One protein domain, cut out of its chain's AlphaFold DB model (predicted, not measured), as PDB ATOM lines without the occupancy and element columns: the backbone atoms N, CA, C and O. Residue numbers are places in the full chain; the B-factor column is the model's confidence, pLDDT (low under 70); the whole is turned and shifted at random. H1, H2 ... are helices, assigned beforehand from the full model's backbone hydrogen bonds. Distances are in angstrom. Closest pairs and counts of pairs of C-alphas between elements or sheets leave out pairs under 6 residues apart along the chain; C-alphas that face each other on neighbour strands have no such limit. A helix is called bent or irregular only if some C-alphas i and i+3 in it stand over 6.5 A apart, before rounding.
ATOM      1  N   VAL A   2     198.593 229.737 179.341       56.03
ATOM      2  CA  VAL A   2     199.904 229.058 179.485       56.03
ATOM      3  C   VAL A   2     199.783 227.591 179.929       56.03
ATOM      4  O   VAL A   2     200.437 226.733 179.354       56.03
ATOM      5  N   LEU A   3     198.885 227.278 180.872       68.88
ATOM      6  CA  LEU A   3     198.605 225.891 181.286       68.88
ATOM      7  C   LEU A   3     198.058 225.025 180.144       68.88
ATOM      8  O   LEU A   3     198.395 223.853 180.038       68.88
ATOM      9  N   THR A   4     197.242 225.610 179.271       69.56
ATOM     10  CA  THR A   4     196.660 224.938 178.106       69.56
ATOM     11  C   THR A   4     197.738 224.608 177.073       69.56
ATOM     12  O   THR A   4     197.770 223.502 176.543       69.56
ATOM     13  N   ILE A   5     198.663 225.547 176.847       71.44
ATOM     14  CA  ILE A   5     199.830 225.356 175.981       71.44
ATOM     15  C   ILE A   5     200.758 224.297 176.585       71.44
ATOM     16  O   ILE A   5     201.130 223.359 175.892       71.44
ATOM     17  N   ALA A   6     201.065 224.375 177.883       72.88
ATOM     18  CA  ALA A   6     201.917 223.400 178.565       72.88
ATOM     19  C   ALA A   6     201.325 221.980 178.538       72.88
ATOM     20  O   ALA A   6     202.046 221.023 178.268       72.88
ATOM     21  N   ALA A   7     200.013 221.834 178.746       77.38
ATOM     22  CA  ALA A   7     199.326 220.547 178.647       77.38
ATOM     23  C   ALA A   7     199.339 219.988 177.215       77.38
ATOM     24  O   ALA A   7     199.515 218.785 177.038       77.38
ATOM     25  N   ALA A   8     199.213 220.844 176.194       74.88
ATOM     26  CA  ALA A   8     199.336 220.436 174.797       74.88
ATOM     27  C   ALA A   8     200.770 219.997 174.449       74.88
ATOM     28  O   ALA A   8     200.939 218.940 173.848       74.88
ATOM     29  N   VAL A   9     201.798 220.743 174.887       76.31
ATOM     30  CA  VAL A   9     203.217 220.354 174.741       76.31
ATOM     31  C   VAL A   9     203.453 218.993 175.392       76.31
ATOM     32  O   VAL A   9     204.011 218.094 174.771       76.31
ATOM     33  N   PHE A  10     203.013 218.832 176.641       76.44
ATOM     34  CA  PHE A  10     203.290 217.644 177.443       76.44
ATOM     35  C   PHE A  10     202.516 216.414 176.953       76.44
ATOM     36  O   PHE A  10     203.086 215.331 176.815       76.44
ATOM     37  N   GLY A  11     201.232 216.578 176.625       75.50
ATOM     38  CA  GLY A  11     200.407 215.523 176.036       75.50
ATOM     39  C   GLY A  11     200.962 215.058 174.693       75.50
ATOM     40  O   GLY A  11     201.029 213.858 174.435       75.50
ATOM     41  N   PHE A  12     201.447 215.990 173.872       71.44
ATOM     42  CA  PHE A  12     202.048 215.663 172.587       71.44
ATOM     43  C   PHE A  12     203.440 215.034 172.726       71.44
ATOM     44  O   PHE A  12     203.738 214.077 172.015       71.44
ATOM     45  N   TRP A  13     204.263 215.478 173.685       72.88
ATOM     46  CA  TRP A  13     205.543 214.839 174.014       72.88
ATOM     47  C   TRP A  13     205.343 213.359 174.359       72.88
ATOM     48  O   TRP A  13     206.030 212.484 173.834       72.88
ATOM     49  N   LYS A  14     204.315 213.053 175.161       68.75
ATOM     50  CA  LYS A  14     203.983 211.673 175.526       68.75
ATOM     51  C   LYS A  14     203.409 210.855 174.363       68.75
ATOM     52  O   LYS A  14     203.726 209.672 174.253       68.75
ATOM     53  N   ILE A  15     202.599 211.466 173.493       68.25
ATOM     54  CA  ILE A  15     202.016 210.796 172.318       68.25
ATOM     55  C   ILE A  15     203.095 210.452 171.272       68.25
ATOM     56  O   ILE A  15     203.007 209.411 170.623       68.25
ATOM     57  N   HIS A  16     204.139 211.281 171.149       65.00
ATOM     58  CA  HIS A  16     205.252 211.081 170.213       65.00
ATOM     59  C   HIS A  16     206.352 210.127 170.714       65.00
ATOM     60  O   HIS A  16     207.132 209.629 169.904       65.00
ATOM     61  N   GLU A  17     206.396 209.798 172.009       62.19
ATOM     62  CA  GLU A  17     207.291 208.762 172.559       62.19
ATOM     63  C   GLU A  17     206.792 207.324 172.311       62.19
ATOM     64  O   GLU A  17     207.580 206.380 172.272       62.19
ATOM     65  N   LEU A  18     205.488 207.128 172.112       59.12
ATOM     66  CA  LEU A  18     204.884 205.818 171.834       59.12
ATOM     67  C   LEU A  18     205.361 205.137 170.528       59.12
ATOM     68  O   LEU A  18     205.585 203.924 170.555       59.12
ATOM     69  N   PRO A  19     205.552 205.839 169.396       57.31
ATOM     70  CA  PRO A  19     205.975 205.199 168.148       57.31
ATOM     71  C   PRO A  19     207.440 204.727 168.129       57.31
ATOM     72  O   PRO A  19     207.753 203.797 167.385       57.31
ATOM     73  N   ILE A  20     208.340 205.289 168.950       53.62
ATOM     74  CA  ILE A  20     209.767 204.901 168.934       53.62
ATOM     75  C   ILE A  20     210.003 203.531 169.584       53.62
ATOM     76  O   ILE A  20     210.861 202.764 169.146       53.62
ATOM     77  N   ASN A  21     209.177 203.178 170.572       53.03
ATOM     78  CA  ASN A  21     209.332 201.939 171.332       53.03
ATOM     79  C   ASN A  21     208.765 200.702 170.605       53.03
ATOM     80  O   ASN A  21     208.999 199.571 171.026       53.03
ATOM     81  N   GLN A  22     208.048 200.905 169.493       52.50
ATOM     82  CA  GLN A  22     207.492 199.834 168.654       52.50
ATOM     83  C   GLN A  22     208.371 199.500 167.432       52.50
ATOM     84  O   GLN A  22     208.193 198.450 166.817       52.50
ATOM     85  N   ALA A  23     209.361 200.336 167.098       50.94
ATOM     86  CA  ALA A  23     210.245 200.121 165.947       50.94
ATOM     87  C   ALA A  23     211.317 199.039 166.181       50.94
ATOM     88  O   ALA A  23     211.855 198.485 165.225       50.94
ATOM     89  N   HIS A  24     211.618 198.705 167.439       53.44
ATOM     90  CA  HIS A  24     212.686 197.756 167.771       53.44
ATOM     91  C   HIS A  24     212.278 196.281 167.669       53.44
ATOM     92  O   HIS A  24     213.144 195.411 167.692       53.44
ATOM     93  N   LYS A  25     210.978 195.972 167.554       52.47
ATOM     94  CA  LYS A  25     210.507 194.576 167.554       52.47
ATOM     95  C   LYS A  25     210.090 194.020 166.200       52.47
ATOM     96  O   LYS A  25     210.033 192.799 166.106       52.47
ATOM     97  N   LYS A  26     209.831 194.841 165.172       50.97
ATOM     98  CA  LYS A  26     209.566 194.390 163.791       50.97
ATOM     99  C   LYS A  26     209.640 195.568 162.810       50.97
ATOM    100  O   LYS A  26     208.939 196.561 162.953       50.97
ATOM    101  N   GLN A  27     210.498 195.412 161.814       53.22
ATOM    102  CA  GLN A  27     210.774 196.244 160.641       53.22
ATOM    103  C   GLN A  27     209.527 196.865 159.955       53.22
ATOM    104  O   GLN A  27     209.095 196.401 158.906       53.22
ATOM    105  N   HIS A  28     208.961 197.950 160.500       55.19
ATOM    106  CA  HIS A  28     207.925 198.762 159.838       55.19
ATOM    107  C   HIS A  28     208.390 200.209 159.660       55.19
ATOM    108  O   HIS A  28     207.952 201.141 160.335       55.19
ATOM    109  N   GLN A  29     209.269 200.395 158.676       60.28
ATOM    110  CA  GLN A  29     209.799 201.688 158.229       60.28
ATOM    111  C   GLN A  29     208.695 202.708 157.869       60.28
ATOM    112  O   GLN A  29     208.916 203.910 157.947       60.28
ATOM    113  N   GLN A  30     207.483 202.244 157.549       59.69
ATOM    114  CA  GLN A  30     206.324 203.085 157.222       59.69
ATOM    115  C   GLN A  30     205.802 203.899 158.416       59.69
ATOM    116  O   GLN A  30     205.483 205.076 158.255       59.69
ATOM    117  N   ILE A  31     205.776 203.313 159.621       70.38
ATOM    118  CA  ILE A  31     205.374 204.038 160.839       70.38
ATOM    119  C   ILE A  31     206.455 205.061 161.211       70.38
ATOM    120  O   ILE A  31     206.142 206.170 161.641       70.38
ATOM    121  N   GLY A  32     207.726 204.739 160.959       71.06
ATOM    122  CA  GLY A  32     208.831 205.689 161.099       71.06
ATOM    123  C   GLY A  32     208.727 206.865 160.126       71.06
ATOM    124  O   GLY A  32     208.913 208.006 160.539       71.06
ATOM    125  N   LEU A  33     208.366 206.611 158.862       77.88
ATOM    126  CA  LEU A  33     208.253 207.646 157.831       77.88
ATOM    127  C   LEU A  33     207.136 208.653 158.136       77.88
ATOM    128  O   LEU A  33     207.362 209.859 158.072       77.88
ATOM    129  N   ILE A  34     205.947 208.169 158.506       79.00
ATOM    130  CA  ILE A  34     204.832 209.055 158.861       79.00
ATOM    131  C   ILE A  34     205.115 209.813 160.158       79.00
ATOM    132  O   ILE A  34     204.798 210.993 160.263       79.00
ATOM    133  N   THR A  35     205.794 209.177 161.115       75.81
ATOM    134  CA  THR A  35     206.233 209.843 162.343       75.81
ATOM    135  C   THR A  35     207.218 210.961 162.012       75.81
ATOM    136  O   THR A  35     207.008 212.088 162.442       75.81
ATOM    137  N   ALA A  36     208.238 210.703 161.190       80.12
ATOM    138  CA  ALA A  36     209.198 211.722 160.765       80.12
ATOM    139  C   ALA A  36     208.518 212.894 160.034       80.12
ATOM    140  O   ALA A  36     208.828 214.051 160.318       80.12
ATOM    141  N   LEU A  37     207.549 212.612 159.157       84.88
ATOM    142  CA  LEU A  37     206.768 213.642 158.469       84.88
ATOM    143  C   LEU A  37     205.965 214.507 159.458       84.88
ATOM    144  O   LEU A  37     205.983 215.735 159.353       84.88
ATOM    145  N   THR A  38     205.332 213.890 160.460       81.12
ATOM    146  CA  THR A  38     204.629 214.604 161.536       81.12
ATOM    147  C   THR A  38     205.594 215.427 162.386       81.12
ATOM    148  O   THR A  38     205.298 216.577 162.682       81.12
ATOM    149  N   TRP A  39     206.766 214.891 162.737       80.38
ATOM    150  CA  TRP A  39     207.795 215.610 163.498       80.38
ATOM    151  C   TRP A  39     208.273 216.864 162.762       80.38
ATOM    152  O   TRP A  39     208.358 217.925 163.372       80.38
ATOM    153  N   ILE A  40     208.545 216.769 161.460       83.06
ATOM    154  CA  ILE A  40     209.021 217.909 160.662       83.06
ATOM    155  C   ILE A  40     207.940 218.991 160.559       83.06
ATOM    156  O   ILE A  40     208.216 220.159 160.833       83.06
ATOM    157  N   GLY A  41     206.701 218.616 160.221       84.19
ATOM    158  CA  GLY A  41     205.585 219.566 160.149       84.19
ATOM    159  C   GLY A  41     205.260 220.199 161.504       84.19
ATOM    160  O   GLY A  41     204.974 221.392 161.584       84.19
ATOM    161  N   PHE A  42     205.372 219.423 162.580       80.94
ATOM    162  CA  PHE A  42     205.163 219.889 163.942       80.94
ATOM    163  C   PHE A  42     206.242 220.884 164.354       80.94
ATOM    164  O   PHE A  42     205.897 222.009 164.699       80.94
ATOM    165  N   VAL A  43     207.530 220.527 164.262       82.44
ATOM    166  CA  VAL A  43     208.655 221.423 164.602       82.44
ATOM    167  C   VAL A  43     208.554 222.733 163.824       82.44
ATOM    168  O   VAL A  43     208.719 223.801 164.409       82.44
ATOM    169  N   TRP A  44     208.189 222.669 162.541       85.56
ATOM    170  CA  TRP A  44     207.912 223.860 161.743       85.56
ATOM    171  C   TRP A  44     206.758 224.695 162.318       85.56
ATOM    172  O   TRP A  44     206.898 225.903 162.504       85.56
ATOM    173  N   HIS A  45     205.627 224.074 162.659       80.94
ATOM    174  CA  HIS A  45     204.472 224.769 163.234       80.94
ATOM    175  C   HIS A  45     204.748 225.362 164.631       80.94
ATOM    176  O   HIS A  45     204.243 226.438 164.942       80.94
ATOM    177  N   TRP A  46     205.597 224.741 165.461       83.31
ATOM    178  CA  TRP A  46     206.001 225.307 166.763       83.31
ATOM    179  C   TRP A  46     206.705 226.640 166.639       83.31
ATOM    180  O   TRP A  46     206.449 227.533 167.448       83.31
ATOM    181  N   VAL A  47     207.561 226.794 165.628       85.94
ATOM    182  CA  VAL A  47     208.243 228.066 165.369       85.94
ATOM    183  C   VAL A  47     207.216 229.169 165.115       85.94
ATOM    184  O   VAL A  47     207.342 230.257 165.671       85.94
ATOM    185  N   TRP A  48     206.152 228.873 164.364       90.25
ATOM    186  CA  TRP A  48     205.053 229.813 164.134       90.25
ATOM    187  C   TRP A  48     204.288 230.153 165.413       90.25
ATOM    188  O   TRP A  48     204.030 231.327 165.671       90.25
ATOM    189  N   VAL A  49     203.960 229.159 166.242       84.25
ATOM    190  CA  VAL A  49     203.277 229.398 167.524       84.25
ATOM    191  C   VAL A  49     204.135 230.273 168.443       84.25
ATOM    192  O   VAL A  49     203.619 231.226 169.025       84.25
ATOM    193  N   ILE A  50     205.444 230.015 168.533       83.94
ATOM    194  CA  ILE A  50     206.376 230.853 169.302       83.94
ATOM    195  C   ILE A  50     206.441 232.267 168.718       83.94
ATOM    196  O   ILE A  50     206.376 233.226 169.479       83.94
ATOM    197  N   ALA A  51     206.512 232.420 167.393       88.25
ATOM    198  CA  ALA A  51     206.539 233.730 166.746       88.25
ATOM    199  C   ALA A  51     205.273 234.548 167.046       88.25
ATOM    200  O   ALA A  51     205.366 235.730 167.363       88.25
ATOM    201  N   VAL A  52     204.099 233.912 167.022       86.69
ATOM    202  CA  VAL A  52     202.829 234.536 167.419       86.69
ATOM    203  C   VAL A  52     202.868 234.929 168.897       86.69
ATOM    204  O   VAL A  52     202.561 236.069 169.228       86.69
ATOM    205  N   ILE A  53     203.308 234.038 169.793       83.81
ATOM    206  CA  ILE A  53     203.459 234.371 171.218       83.81
ATOM    207  C   ILE A  53     204.384 235.577 171.392       83.81
ATOM    208  O   ILE A  53     204.022 236.486 172.124       83.81
ATOM    209  N   VAL A  54     205.530 235.627 170.715       83.38
ATOM    210  CA  VAL A  54     206.487 236.745 170.791       83.38
ATOM    211  C   VAL A  54     205.918 238.037 170.198       83.38
ATOM    212  O   VAL A  54     206.191 239.111 170.720       83.38
ATOM    213  N   ALA A  55     205.109 237.954 169.142       84.62
ATOM    214  CA  ALA A  55     204.463 239.118 168.539       84.62
ATOM    215  C   ALA A  55     203.375 239.724 169.442       84.62
ATOM    216  O   ALA A  55     203.178 240.937 169.441       84.62
ATOM    217  N   PHE A  56     202.662 238.890 170.207       80.56
ATOM    218  CA  PHE A  56     201.590 239.331 171.108       80.56
ATOM    219  C   PHE A  56     202.052 239.573 172.550       80.56
ATOM    220  O   PHE A  56     201.451 240.372 173.269       80.56
ATOM    221  N   VAL A  57     203.107 238.898 173.000       79.19
ATOM    222  CA  VAL A  57     203.798 239.227 174.245       79.19
ATOM    223  C   VAL A  57     204.621 240.469 173.966       79.19
ATOM    224  O   VAL A  57     205.544 240.443 173.165       79.19
ATOM    225  N   ASP A  58     204.272 241.552 174.653       71.56
ATOM    226  CA  ASP A  58     204.984 242.829 174.662       71.56
ATOM    227  C   ASP A  58     206.449 242.575 175.086       71.56
ATOM    228  O   ASP A  58     206.793 242.575 176.275       71.56
ATOM    229  N   SER A  59     207.293 242.224 174.107       64.56
ATOM    230  CA  SER A  59     208.617 241.622 174.314       64.56
ATOM    231  C   SER A  59     209.521 242.550 175.118       64.56
ATOM    232  O   SER A  59     210.330 242.090 175.917       64.56
ATOM    233  N   ASP A  60     209.300 243.858 175.000       68.31
ATOM    234  CA  ASP A  60     209.996 244.887 175.763       68.31
ATOM    235  C   ASP A  60     209.692 244.797 177.270       68.31
ATOM    236  O   ASP A  60     210.600 244.820 178.104       68.31
ATOM    237  N   LYS A  61     208.422 244.609 177.656       68.38
ATOM    238  CA  LYS A  61     208.030 244.438 179.068       68.38
ATOM    239  C   LYS A  61     208.465 243.089 179.625       68.38
ATOM    240  O   LYS A  61     208.901 243.025 180.775       68.38
ATOM    241  N   ALA A  62     208.349 242.026 178.831       71.75
ATOM    242  CA  ALA A  62     208.790 240.695 179.236       71.75
ATOM    243  C   ALA A  62     210.310 240.667 179.471       71.75
ATOM    244  O   ALA A  62     210.760 240.194 180.515       71.75
ATOM    245  N   LEU A  63     211.092 241.260 178.563       73.44
ATOM    246  CA  LEU A  63     212.549 241.329 178.657       73.44
ATOM    247  C   LEU A  63     213.015 242.198 179.832       73.44
ATOM    248  O   LEU A  63     213.924 241.801 180.560       73.44
ATOM    249  N   ARG A  64     212.365 243.346 180.077       78.31
ATOM    250  CA  ARG A  64     212.653 244.188 181.255       78.31
ATOM    251  C   ARG A  64     212.420 243.439 182.562       78.31
ATOM    252  O   ARG A  64     213.267 243.519 183.442       78.31
ATOM    253  N   ARG A  65     211.319 242.687 182.674       75.31
ATOM    254  CA  ARG A  65     210.999 241.917 183.885       75.31
ATOM    255  C   ARG A  65     212.000 240.778 184.115       75.31
ATOM    256  O   ARG A  65     212.427 240.571 185.241       75.31
ATOM    257  N   VAL A  66     212.418 240.078 183.058       79.12
ATOM    258  CA  VAL A  66     213.462 239.037 183.148       79.12
ATOM    259  C   VAL A  66     214.813 239.636 183.555       79.12
ATOM    260  O   VAL A  66     215.499 239.080 184.409       79.12
ATOM    261  N   ARG A  67     215.179 240.795 182.991       79.25
ATOM    262  CA  ARG A  67     216.396 241.527 183.363       79.25
ATOM    263  C   ARG A  67     216.365 241.994 184.820       79.25
ATOM    264  O   ARG A  67     217.383 241.869 185.489       79.25
ATOM    265  N   ASP A  68     215.242 242.525 185.302       76.25
ATOM    266  CA  ASP A  68     215.108 242.953 186.703       76.25
ATOM    267  C   ASP A  68     215.286 241.781 187.668       76.25
ATOM    268  O   ASP A  68     216.070 241.895 188.602       76.25
ATOM    269  N   ILE A  69     214.674 240.626 187.386       79.62
ATOM    270  CA  ILE A  69     214.852 239.407 188.197       79.62
ATOM    271  C   ILE A  69     216.329 238.984 188.255       79.62
ATOM    272  O   ILE A  69     216.806 238.495 189.278       79.62
ATOM    273  N   TRP A  70     217.070 239.163 187.159       77.69
ATOM    274  CA  TRP A  70     218.502 238.867 187.130       77.69
ATOM    275  C   TRP A  70     219.334 239.902 187.906       77.69
ATOM    276  O   TRP A  70     220.278 239.524 188.595       77.69
ATOM    277  N   ARG A  71     218.960 241.188 187.852       70.31
ATOM    278  CA  ARG A  71     219.648 242.292 188.547       70.31
ATOM    279  C   ARG A  71     219.374 242.357 190.049       70.31
ATOM    280  O   ARG A  71     220.269 242.728 190.800       70.31
ATOM    281  N   GLU A  72     218.183 241.978 190.508       61.09
ATOM    282  CA  GLU A  72     217.827 242.006 191.938       61.09
ATOM    283  C   GLU A  72     218.739 241.116 192.793       61.09
ATOM    284  O   GLU A  72     218.946 241.398 193.976       61.09
ATOM    285  N   LYS A  73     219.349 240.085 192.192       59.91
ATOM    286  CA  LYS A  73     220.327 239.231 192.874       59.91
ATOM    287  C   LYS A  73     221.601 239.972 193.291       59.91
ATOM    288  O   LYS A  73     222.219 239.559 194.263       59.91
ATOM    289  N   GLU A  74     221.987 241.033 192.586       60.72
ATOM    290  CA  GLU A  74     223.179 241.831 192.908       60.72
ATOM    291  C   GLU A  74     222.865 242.876 193.987       60.72
ATOM    292  O   GLU A  74     223.574 242.992 194.987       60.72
ATOM    293  N   THR A  75     221.732 243.574 193.858       60.44
ATOM    294  CA  THR A  75     221.368 244.667 194.773       60.44
ATOM    295  C   THR A  75     220.907 244.189 196.150       60.44
ATOM    296  O   THR A  75     221.129 244.881 197.143       60.44
ATOM    297  N   ALA A  76     220.280 243.008 196.250       61.41
ATOM    298  CA  ALA A  76     219.851 242.458 197.540       61.41
ATOM    299  C   ALA A  76     221.040 242.076 198.442       61.41
ATOM    300  O   ALA A  76     220.949 242.173 199.665       61.41
ATOM    301  N   THR A  77     222.164 241.670 197.847       64.62
ATOM    302  CA  THR A  77     223.381 241.318 198.586       64.62
ATOM    303  C   THR A  77     224.096 242.567 199.103       64.62
ATOM    304  O   THR A  77     224.441 242.611 200.280       64.62
ATOM    305  N   GLU A  78     224.233 243.622 198.292       63.75
ATOM    306  CA  GLU A  78     224.836 244.891 198.736       63.75
ATOM    307  C   GLU A  78     224.002 245.613 199.803       63.75
ATOM    308  O   GLU A  78     224.554 246.119 200.783       63.75
ATOM    309  N   GLN A  79     222.671 245.633 199.668       63.91
ATOM    310  CA  GLN A  79     221.813 246.291 200.657       63.91
ATOM    311  C   GLN A  79     221.786 245.576 202.010       63.91
ATOM    312  O   GLN A  79     221.656 246.248 203.033       63.91
ATOM    313  N   ASN A  80     221.930 244.249 202.041       64.25
ATOM    314  CA  ASN A  80     222.032 243.510 203.300       64.25
ATOM    315  C   ASN A  80     223.398 243.704 203.970       64.25
ATOM    316  O   ASN A  80     223.432 243.928 205.175       64.25
ATOM    317  N   MET A  81     224.499 243.740 203.209       64.62
ATOM    318  CA  MET A  81     225.832 244.010 203.773       64.62
ATOM    319  C   MET A  81     225.924 245.414 204.391       64.62
ATOM    320  O   MET A  81     226.388 245.569 205.514       64.62
ATOM    321  N   MET A  82     225.360 246.434 203.735       66.75
ATOM    322  CA  MET A  82     225.313 247.812 204.258       66.75
ATOM    323  C   MET A  82     224.395 247.999 205.481       66.75
ATOM    324  O   MET A  82     224.407 249.063 206.109       66.75
ATOM    325  N   LYS A  83     223.541 247.014 205.777       67.00
ATOM    326  CA  LYS A  83     222.601 247.031 206.905       67.00
ATOM    327  C   LYS A  83     223.114 246.236 208.105       67.00
ATOM    328  O   LYS A  83     222.653 246.482 209.209       67.00
ATOM    329  N   GLU A  84     224.038 245.307 207.883       64.50
ATOM    330  CA  GLU A  84     224.674 244.502 208.931       64.50
ATOM    331  C   GLU A  84     225.938 245.181 209.494       64.50
ATOM    332  O   GLU A  84     226.307 244.940 210.638       64.50
ATOM    333  N   GLU A  85     226.544 246.109 208.739       64.25
ATOM    334  CA  GLU A  85     227.640 246.977 209.207       64.25
ATOM    335  C   GLU A  85     227.185 248.274 209.916       64.25
ATOM    336  O   GLU A  85     228.027 249.098 210.283       64.25
ATOM    337  N   ARG A  86     225.875 248.489 210.110       55.78
ATOM    338  CA  ARG A  86     225.316 249.689 210.757       55.78
ATOM    339  C   ARG A  86     224.569 249.361 212.041       55.78
ATOM    340  O   ARG A  86     224.689 250.171 212.987       55.78
TER     341      ARG A  86
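What this domain is: This is residues 2 to 86 of the 86 residues of an uncharacterized protein of Shewanella piezotolerans (strain WP3 / JCM 13877) (UniProt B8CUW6). The longest helix, H2, and the helix H3 meet end to end at a corner and make a wide, open V, and H1 runs back alongside H2 in a loose pairing. Residues 63 to 86, of which 63 to 84 belong to H3, stick out as a free arm, and residues 24 to 30, of which 29 and 30 belong to H2, stand free at the turn between H1 and H2, at the other end. The printed part has 85 residues with three named helices in the order H1, H2, H3 and no named strand, and its class is all helix. The whole is extended, with a radius of gyration of the C-alphas of 22.7 A and spans of 74 by 32 by 18 A.

Where its parts are: H2, residues 29 to 56, measures 40.6 A from C-alpha 29 at (209.799, 201.688, 158.229) to C-alpha 56 at (201.590, 239.331, 171.108). H1, residues 2 to 17, measures 22.7 A and begins with C-alpha 2 at (199.904, 229.058, 179.485). H3, residues 59 to 84, measures 38.3 A and ends with C-alpha 84 at (224.674, 244.502, 208.931).

How they stand to each other: H2 and H1 are near each other, their closest C-alphas 8.0 A from one another, with 5 pairs within 10 A. H2 and H3 meet only through their link. H1 and H3 are apart. H3 has a kink of 36 degrees near residue 72; it is neither bent nor irregular, but only just, with C-alphas 70 and 73 being 6.0 A apart. Every O i to N i+4 pair is within hydrogen-bond range in H1, against 23 of 24 in H2 and 19 of 22 in H3.

The domain as a whole: The two C-alphas farthest apart, those of Gln 27 and Arg 86, are 74.7 A apart. The printed part has no cut. The link from H1 to H2 is long, with 11 residues, and that from H2 to H3 is tight, with 2. The mean pLDDT of the printed part is 70.9, and 38 residues are under 70: residues 2 to 4, 14 to 30, 59 to 61 and 72 to 86.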